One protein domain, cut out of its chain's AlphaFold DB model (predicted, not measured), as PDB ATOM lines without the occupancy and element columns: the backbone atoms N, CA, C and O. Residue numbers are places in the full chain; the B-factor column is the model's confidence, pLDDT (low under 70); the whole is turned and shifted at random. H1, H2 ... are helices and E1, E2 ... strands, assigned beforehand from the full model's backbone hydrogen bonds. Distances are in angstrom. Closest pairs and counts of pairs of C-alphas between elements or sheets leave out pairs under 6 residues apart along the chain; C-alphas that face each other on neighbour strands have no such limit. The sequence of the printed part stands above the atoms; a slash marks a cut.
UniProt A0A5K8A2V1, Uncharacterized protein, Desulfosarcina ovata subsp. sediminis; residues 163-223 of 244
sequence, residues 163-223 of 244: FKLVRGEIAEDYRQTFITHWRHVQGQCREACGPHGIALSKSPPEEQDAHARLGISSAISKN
ATOM      1  N   PHE A 163     -24.120 -20.990  -0.098       84.44
ATOM      2  CA  PHE A 163     -23.965 -19.738   0.626       84.44
ATOM      3  C   PHE A 163     -25.294 -19.024   0.816       84.44
ATOM      4  O   PHE A 163     -26.141 -18.946  -0.075       84.44
ATOM      5  N   LYS A 164     -25.447 -18.413   1.986       82.81
ATOM      6  CA  LYS A 164     -26.471 -17.408   2.233       82.81
ATOM      7  C   LYS A 164     -25.917 -16.047   1.859       82.81
ATOM      8  O   LYS A 164     -24.954 -15.587   2.470       82.81
ATOM      9  N   LEU A 165     -26.551 -15.383   0.900       81.69
ATOM     10  CA  LEU A 165     -26.213 -14.010   0.538       81.69
ATOM     11  C   LEU A 165     -27.140 -13.025   1.258       81.69
ATOM     12  O   LEU A 165     -28.361 -13.163   1.210       81.69
ATOM     13  N   VAL A 166     -26.572 -12.006   1.902       79.94
ATOM     14  CA  VAL A 166     -27.314 -10.884   2.497       79.94
ATOM     15  C   VAL A 166     -26.718  -9.596   1.950       79.94
ATOM     16  O   VAL A 166     -25.532  -9.343   2.108       79.94
ATOM     17  N   ARG A 167     -27.542  -8.778   1.280       81.81
ATOM     18  CA  ARG A 167     -27.109  -7.519   0.635       81.81
ATOM     19  C   ARG A 167     -25.944  -7.691  -0.359       81.81
ATOM     20  O   ARG A 167     -25.152  -6.777  -0.538       81.81
ATOM     21  N   GLY A 168     -25.863  -8.848  -1.021       72.00
ATOM     22  CA  GLY A 168     -24.816  -9.153  -2.003       72.00
ATOM     23  C   GLY A 168     -23.520  -9.713  -1.409       72.00
ATOM     24  O   GLY A 168     -22.628 -10.074  -2.168       72.00
ATOM     25  N   GLU A 169     -23.429  -9.843  -0.084       71.62
ATOM     26  CA  GLU A 169     -22.274 -10.426   0.604       71.62
ATOM     27  C   GLU A 169     -22.589 -11.827   1.137       71.62
ATOM     28  O   GLU A 169     -23.735 -12.127   1.486       71.62
ATOM     29  N   ILE A 170     -21.568 -12.686   1.216       76.69
ATOM     30  CA  ILE A 170     -21.677 -14.008   1.844       76.69
ATOM     31  C   ILE A 170     -21.845 -13.812   3.351       76.69
ATOM     32  O   ILE A 170     -20.907 -13.437   4.048       76.69
ATOM     33  N   ALA A 171     -23.049 -14.078   3.846       78.19
ATOM     34  CA  ALA A 171     -23.391 -13.996   5.260       78.19
ATOM     35  C   ALA A 171     -23.173 -15.324   6.001       78.19
ATOM     36  O   ALA A 171     -22.915 -15.316   7.200       78.19
ATOM     37  N   GLU A 172     -23.306 -16.461   5.312       82.44
ATOM     38  CA  GLU A 172     -23.210 -17.792   5.918       82.44
ATOM     39  C   GLU A 172     -22.803 -18.849   4.879       82.44
ATOM     40  O   GLU A 172     -23.265 -18.791   3.740       82.44
ATOM     41  N   ASP A 173     -21.979 -19.826   5.273       87.06
ATOM     42  CA  ASP A 173     -21.750 -21.072   4.525       87.06
ATOM     43  C   ASP A 173     -22.551 -22.192   5.199       87.06
ATOM     44  O   ASP A 173     -22.261 -22.587   6.334       87.06
ATOM     45  N   TYR A 174     -23.563 -22.711   4.502       87.62
ATOM     46  CA  TYR A 174     -24.450 -23.739   5.039       87.62
ATOM     47  C   TYR A 174     -23.693 -25.011   5.428       87.62
ATOM     48  O   TYR A 174     -24.058 -25.649   6.418       87.62
ATOM     49  N   ARG A 175     -22.628 -25.366   4.698       90.19
ATOM     50  CA  ARG A 175     -21.809 -26.565   4.951       90.19
ATOM     51  C   ARG A 175     -21.091 -26.433   6.285       90.19
ATOM     52  O   ARG A 175     -21.155 -27.330   7.124       90.19
ATOM     53  N   GLN A 176     -20.474 -25.274   6.515       89.12
ATOM     54  CA  GLN A 176     -19.795 -24.974   7.772       89.12
ATOM     55  C   GLN A 176     -20.781 -24.960   8.947       89.12
ATOM     56  O   GLN A 176     -20.484 -25.544   9.993       89.12
ATOM     57  N   THR A 177     -21.957 -24.340   8.790       88.69
ATOM     58  CA  THR A 177     -23.004 -24.347   9.826       88.69
ATOM     59  C   THR A 177     -23.447 -25.773  10.153       88.69
ATOM     60  O   THR A 177     -23.525 -26.140  11.327       88.69
ATOM     61  N   PHE A 178     -23.668 -26.603   9.134       90.38
ATOM     62  CA  PHE A 178     -24.055 -28.004   9.290       90.38
ATOM     63  C   PHE A 178     -22.995 -28.835  10.014       90.38
ATOM     64  O   PHE A 178     -23.308 -29.498  11.001       90.38
ATOM     65  N   ILE A 179     -21.728 -28.747   9.604       90.19
ATOM     66  CA  ILE A 179     -20.621 -29.461  10.265       90.19
ATOM     67  C   ILE A 179     -20.468 -29.003  11.714       90.19
ATOM     68  O   ILE A 179     -20.257 -29.821  12.609       90.19
ATOM     69  N   THR A 180     -20.583 -27.698  11.963       89.12
ATOM     70  CA  THR A 180     -20.486 -27.129  13.315       89.12
ATOM     71  C   THR A 180     -21.596 -27.667  14.211       89.12
ATOM     72  O   THR A 180     -21.331 -28.077  15.340       89.12
ATOM     73  N   HIS A 181     -22.823 -27.730  13.694       88.50
ATOM     74  CA  HIS A 181     -23.946 -28.327  14.402       88.50
ATOM     75  C   HIS A 181     -23.733 -29.823  14.658       88.50
ATOM     76  O   HIS A 181     -23.890 -30.269  15.790       88.50
ATOM     77  N   TRP A 182     -23.309 -30.594  13.654       90.25
ATOM     78  CA  TRP A 182     -23.069 -32.027  13.829       90.25
ATOM     79  C   TRP A 182     -21.977 -32.288  14.875       90.25
ATOM     80  O   TRP A 182     -22.164 -33.102  15.775       90.25
ATOM     81  N   ARG A 183     -20.873 -31.532  14.853       90.31
ATOM     82  CA  ARG A 183     -19.842 -31.604  15.903       90.31
ATOM     83  C   ARG A 183     -20.393 -31.255  17.282       90.31
ATOM     84  O   ARG A 183     -20.013 -31.892  18.260       90.31
ATOM     85  N   HIS A 184     -21.290 -30.274  17.374       87.31
ATOM     86  CA  HIS A 184     -21.937 -29.933  18.634       87.31
ATOM     87  C   HIS A 184     -22.805 -31.077  19.166       87.31
ATOM     88  O   HIS A 184     -22.646 -31.462  20.321       87.31
ATOM     89  N   VAL A 185     -23.671 -31.650  18.326       87.00
ATOM     90  CA  VAL A 185     -24.501 -32.814  18.675       87.00
ATOM     91  C   VAL A 185     -23.615 -33.990  19.092       87.00
ATOM     92  O   VAL A 185     -23.812 -34.562  20.162       87.00
ATOM     93  N   GLN A 186     -22.564 -34.276  18.320       88.44
ATOM     94  CA  GLN A 186     -21.592 -35.320  18.638       88.44
ATOM     95  C   GLN A 186     -20.911 -35.100  19.993       88.44
ATOM     96  O   GLN A 186     -20.691 -36.067  20.722       88.44
ATOM     97  N   GLY A 187     -20.609 -33.852  20.356       86.31
ATOM     98  CA  GLY A 187     -20.034 -33.502  21.656       86.31
ATOM     99  C   GLY A 187     -20.952 -33.772  22.848       86.31
ATOM    100  O   GLY A 187     -20.464 -33.880  23.972       86.31
ATOM    101  N   GLN A 188     -22.259 -33.923  22.623       84.50
ATOM    102  CA  GLN A 188     -23.236 -34.280  23.656       84.50
ATOM    103  C   GLN A 188     -23.503 -35.790  23.738       84.50
ATOM    104  O   GLN A 188     -24.086 -36.269  24.713       84.50
ATOM    105  N   CYS A 189     -23.059 -36.556  22.743       81.81
ATOM    106  CA  CYS A 189     -23.237 -37.999  22.676       81.81
ATOM    107  C   CYS A 189     -21.967 -38.739  23.129       81.81
ATOM    108  O   CYS A 189     -20.844 -38.324  22.854       81.81
ATOM    109  N   ARG A 190     -22.144 -39.873  23.822       81.38
ATOM    110  CA  ARG A 190     -21.025 -40.750  24.234       81.38
ATOM    111  C   ARG A 190     -20.509 -41.633  23.102       81.38
ATOM    112  O   ARG A 190     -19.364 -42.066  23.130       81.38
ATOM    113  N   GLU A 191     -21.372 -41.908  22.138       86.00
ATOM    114  CA  GLU A 191     -21.105 -42.760  20.987       86.00
ATOM    115  C   GLU A 191     -21.260 -41.944  19.705       86.00
ATOM    116  O   GLU A 191     -21.849 -40.857  19.711       86.00
ATOM    117  N   ALA A 192     -20.716 -42.457  18.602       88.75
ATOM    118  CA  ALA A 192     -20.837 -41.806  17.309       88.75
ATOM    119  C   ALA A 192     -22.317 -41.657  16.922       88.75
ATOM    120  O   ALA A 192     -23.084 -42.625  16.970       88.75
ATOM    121  N   CYS A 193     -22.719 -40.450  16.534       88.12
ATOM    122  CA  CYS A 193     -24.092 -40.149  16.143       88.12
ATOM    123  C   CYS A 193     -24.141 -39.393  14.814       88.12
ATOM    124  O   CYS A 193     -23.214 -38.660  14.467       88.12
ATOM    125  N   GLY A 194     -25.242 -39.556  14.083       88.25
ATOM    126  CA  GLY A 194     -25.589 -38.721  12.939       88.25
ATOM    127  C   GLY A 194     -25.910 -37.278  13.358       88.25
ATOM    128  O   GLY A 194     -25.951 -36.964  14.557       88.25
ATOM    129  N   PRO A 195     -26.169 -36.384  12.394       86.88
ATOM    130  CA  PRO A 195     -26.352 -34.958  12.665       86.88
ATOM    131  C   PRO A 195     -27.620 -34.659  13.481       86.88
ATOM    132  O   PRO A 195     -27.679 -33.656  14.182       86.88
ATOM    133  N   HIS A 196     -28.596 -35.573  13.479       84.50
ATOM    134  CA  HIS A 196     -29.815 -35.500  14.292       84.50
ATOM    135  C   HIS A 196     -29.697 -36.169  15.677       84.50
ATOM    136  O   HIS A 196     -30.698 -36.309  16.378       84.50
ATOM    137  N   GLY A 197     -28.509 -36.640  16.072       83.69
ATOM    138  CA  GLY A 197     -28.293 -37.311  17.363       83.69
ATOM    139  C   GLY A 197     -28.754 -38.773  17.409       83.69
ATOM    140  O   GLY A 197     -28.775 -39.390  18.473       83.69
ATOM    141  N   ILE A 198     -29.114 -39.354  16.261       85.88
ATOM    142  CA  ILE A 198     -29.392 -40.789  16.126       85.88
ATOM    143  C   ILE A 198     -28.061 -41.547  16.134       85.88
ATOM    144  O   ILE A 198     -27.075 -41.066  15.580       85.88
ATOM    145  N   ALA A 199     -28.013 -42.725  16.760       88.62
ATOM    146  CA  ALA A 199     -26.823 -43.579  16.744       88.62
ATOM    147  C   ALA A 199     -26.348 -43.826  15.303       88.62
ATOM    148  O   ALA A 199     -27.143 -44.251  14.464       88.62
ATOM    149  N   LEU A 200     -25.058 -43.604  15.031       91.00
ATOM    150  CA  LEU A 200     -24.505 -43.647  13.673       91.00
ATOM    151  C   LEU A 200     -24.680 -45.025  13.013       91.00
ATOM    152  O   LEU A 200     -24.901 -45.114  11.814       91.00
ATOM    153  N   SER A 201     -24.688 -46.102  13.804       89.00
ATOM    154  CA  SER A 201     -24.964 -47.470  13.335       89.00
ATOM    155  C   SER A 201     -26.368 -47.669  12.751       89.00
ATOM    156  O   SER A 201     -26.613 -48.661  12.070       89.00
ATOM    157  N   LYS A 202     -27.295 -46.750  13.035       89.31
ATOM    158  CA  LYS A 202     -28.668 -46.731  12.514       89.31
ATOM    159  C   LYS A 202     -28.873 -45.661  11.437       89.31
ATOM    160  O   LYS A 202     -29.970 -45.578  10.891       89.31
ATOM    161  N   SER A 203     -27.858 -44.842  11.167       87.31
ATOM    162  CA  SER A 203     -27.887 -43.834  10.109       87.31
ATOM    163  C   SER A 203     -27.661 -44.467   8.729       87.31
ATOM    164  O   SER A 203     -27.040 -45.535   8.644       87.31
ATOM    165  N   PRO A 204     -28.124 -43.819   7.643       89.06
ATOM    166  CA  PRO A 204     -27.811 -44.221   6.273       89.06
ATOM    167  C   PRO A 204     -26.297 -44.364   6.032       89.06
ATOM    168  O   PRO A 204     -25.524 -43.631   6.657       89.06
ATOM    169  N   PRO A 205     -25.845 -45.268   5.141       90.12
ATOM    170  CA  PRO A 205     -24.422 -45.471   4.851       90.12
ATOM    171  C   PRO A 205     -23.665 -44.187   4.490       90.12
ATOM    172  O   PRO A 205     -22.519 -44.009   4.896       90.12
ATOM    173  N   GLU A 206     -24.319 -43.267   3.784       89.75
ATOM    174  CA  GLU A 206     -23.766 -41.982   3.362       89.75
ATOM    175  C   GLU A 206     -23.415 -41.093   4.562       89.75
ATOM    176  O   GLU A 206     -22.377 -40.437   4.570       89.75
ATOM    177  N   GLU A 207     -24.230 -41.116   5.621       89.69
ATOM    178  CA  GLU A 207     -23.941 -40.395   6.866       89.69
ATOM    179  C   GLU A 207     -22.778 -41.020   7.636       89.69
ATOM    180  O   GLU A 207     -22.009 -40.312   8.286       89.69
ATOM    181  N   GLN A 208     -22.639 -42.346   7.573       90.56
ATOM    182  CA  GLN A 208     -21.528 -43.055   8.208       90.56
ATOM    183  C   GLN A 208     -20.200 -42.695   7.531       90.56
ATOM    184  O   GLN A 208     -19.231 -42.369   8.218       90.56
ATOM    185  N   ASP A 209     -20.177 -42.679   6.194       91.75
ATOM    186  CA  ASP A 209     -19.026 -42.226   5.405       91.75
ATOM    187  C   ASP A 209     -18.717 -40.741   5.662       91.75
ATOM    188  O   ASP A 209     -17.580 -40.369   5.969       91.75
ATOM    189  N   ALA A 210     -19.749 -39.893   5.638       91.88
ATOM    190  CA  ALA A 210     -19.623 -38.465   5.904       91.88
ATOM    191  C   ALA A 210     -19.035 -38.179   7.291       91.88
ATOM    192  O   ALA A 210     -18.156 -37.325   7.426       91.88
ATOM    193  N   HIS A 211     -19.473 -38.906   8.323       92.12
ATOM    194  CA  HIS A 211     -18.967 -38.758   9.691       92.12
ATOM    195  C   HIS A 211     -17.454 -38.972   9.766       92.12
ATOM    196  O   HIS A 211     -16.739 -38.165  10.373       92.12
ATOM    197  N   ALA A 212     -16.967 -40.025   9.102       88.81
ATOM    198  CA  ALA A 212     -15.551 -40.352   9.036       88.81
ATOM    199  C   ALA A 212     -14.764 -39.293   8.249       88.81
ATOM    200  O   ALA A 212     -13.775 -38.759   8.754       88.81
ATOM    201  N   ARG A 213     -15.226 -38.934   7.046       91.19
ATOM    202  CA  ARG A 213     -14.532 -38.001   6.138       91.19
ATOM    203  C   ARG A 213     -14.465 -36.573   6.666       91.19
ATOM    204  O   ARG A 213     -13.452 -35.901   6.503       91.19
ATOM    205  N   LEU A 214     -15.514 -36.114   7.346       90.19
ATOM    206  CA  LEU A 214     -15.573 -34.785   7.967       90.19
ATOM    207  C   LEU A 214     -14.864 -34.732   9.335       90.19
ATOM    208  O   LEU A 214     -14.791 -33.666   9.968       90.19
ATOM    209  N   GLY A 215     -14.355 -35.876   9.810       88.38
ATOM    210  CA  GLY A 215     -13.674 -36.003  11.094       88.38
ATOM    211  C   GLY A 215     -14.577 -35.658  12.277       88.38
ATOM    212  O   GLY A 215     -14.115 -35.076  13.253       88.38
ATOM    213  N   ILE A 216     -15.876 -35.962  12.202       89.88
ATOM    214  CA  ILE A 216     -16.844 -35.608  13.255       89.88
ATOM    215  C   ILE A 216     -16.516 -36.325  14.568       89.88
ATOM    216  O   ILE A 216     -16.707 -35.764  15.648       89.88
ATOM    217  N   SER A 217     -15.935 -37.524  14.486       81.00
ATOM    218  CA  SER A 217     -15.471 -38.306  15.637       81.00
ATOM    219  C   SER A 217     -14.512 -37.547  16.559       81.00
ATOM    220  O   SER A 217     -14.495 -37.809  17.762       81.00
ATOM    221  N   SER A 218     -13.762 -36.559  16.056       80.69
ATOM    222  CA  SER A 218     -12.868 -35.750  16.893       80.69
ATOM    223  C   SER A 218     -13.619 -34.889  17.913       80.69
ATOM    224  O   SER A 218     -13.012 -34.422  18.875       80.69
ATOM    225  N   ALA A 219     -14.915 -34.653  17.697       76.69
ATOM    226  CA  ALA A 219     -15.783 -33.900  18.594       76.69
ATOM    227  C   ALA A 219     -16.440 -34.772  19.676       76.69
ATOM    228  O   ALA A 219     -17.103 -34.219  20.549       76.69
ATOM    229  N   ILE A 220     -16.253 -36.101  19.656       67.38
ATOM    230  CA  ILE A 220     -16.702 -36.977  20.746       67.38
ATOM    231  C   ILE A 220     -16.038 -36.483  22.032       67.38
ATOM    232  O   ILE A 220     -14.809 -36.432  22.134       67.38
ATOM    233  N   SER A 221     -16.854 -36.073  23.002       56.06
ATOM    234  CA  SER A 221     -16.351 -35.493  24.243       56.06
ATOM    235  C   SER A 221     -15.391 -36.458  24.944       56.06
ATOM    236  O   SER A 221     -15.782 -37.537  25.385       56.06
ATOM    237  N   LYS A 222     -14.130 -36.035  25.109       50.31
ATOM    238  CA  LYS A 222     -13.178 -36.673  26.036       50.31
ATOM    239  C   LYS A 222     -13.416 -36.257  27.499       50.31
ATOM    240  O   LYS A 222     -12.789 -36.816  28.390       50.31
ATOM    241  N   ASN A 223     -14.306 -35.291  27.747       44.31
ATOM    242  CA  ASN A 223     -14.543 -34.663  29.048       44.31
ATOM    243  C   ASN A 223     -15.999 -34.848  29.490       44.31
ATOM    244  O   ASN A 223     -16.827 -33.943  29.381       44.31
TER     245      ASN A 223
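What this domain is: This is residues 163 to 223 of the 244 residues of an uncharacterized protein of Desulfosarcina ovata subsp. sediminis (UniProt A0A5K8A2V1). A long helix, H1, has a small two-stranded hairpin, E1 and E2, at its first end and a loosely built head at its other end, where the short helix H3 packs on H1 and a long loop, residues 189 to 204, leads to H2. The hairpin and H1 make the length. The printed part has 61 residues, with two strands and then three helices in the order E1, E2, H1, H2, H3; the sheet, E1 - E2, is antiparallel and the class is mixed, helices and strands. The whole is loose, with a radius of gyration of the C-alphas of 13.3 A and spans of 41 by 28 by 17 A.

Where its parts are: Find C-alpha 163 at (-23.965, -19.738, 0.626), where E1 begins and runs to residue 166. E2 covers residues 169 to 173. Find C-alpha 174 at (-24.450, -23.739, 5.039); from there H1 runs 21.4 A to residue 188. H2, residues 205 to 213, is 12.5 A long, and H3, residues 216 to 219, ends at C-alpha 219, at (-15.783, -33.900, 18.594).

How they stand to each other: Start at the hairpin of E1 and E2, antiparallel at 143 degrees, where N 164 and O 172 are 2.8 A apart and N 166 and O 169 2.9 A, within hydrogen-bond range. H1 and H3 touch, their closest C-alphas, Gly 187 and Ala 219, 5.3 A apart. H2 and H3 are close but not clearly touching, the closest C-alphas, His 211 and Ser 217, 6.9 A apart. H1 and H2 are apart. In H1 and H2 every O i to N i+4 pair is within hydrogen-bond range; H3 is too short for such a pair.

The domain as a whole: The two C-alphas farthest apart, Arg 167 and Ser 201, are 42.0 A apart. The printed part has no cut. The link from H1 to H2 is long, 16 residues. Residues 220 to 223 are under 70 in pLDDT, the model's own confidence.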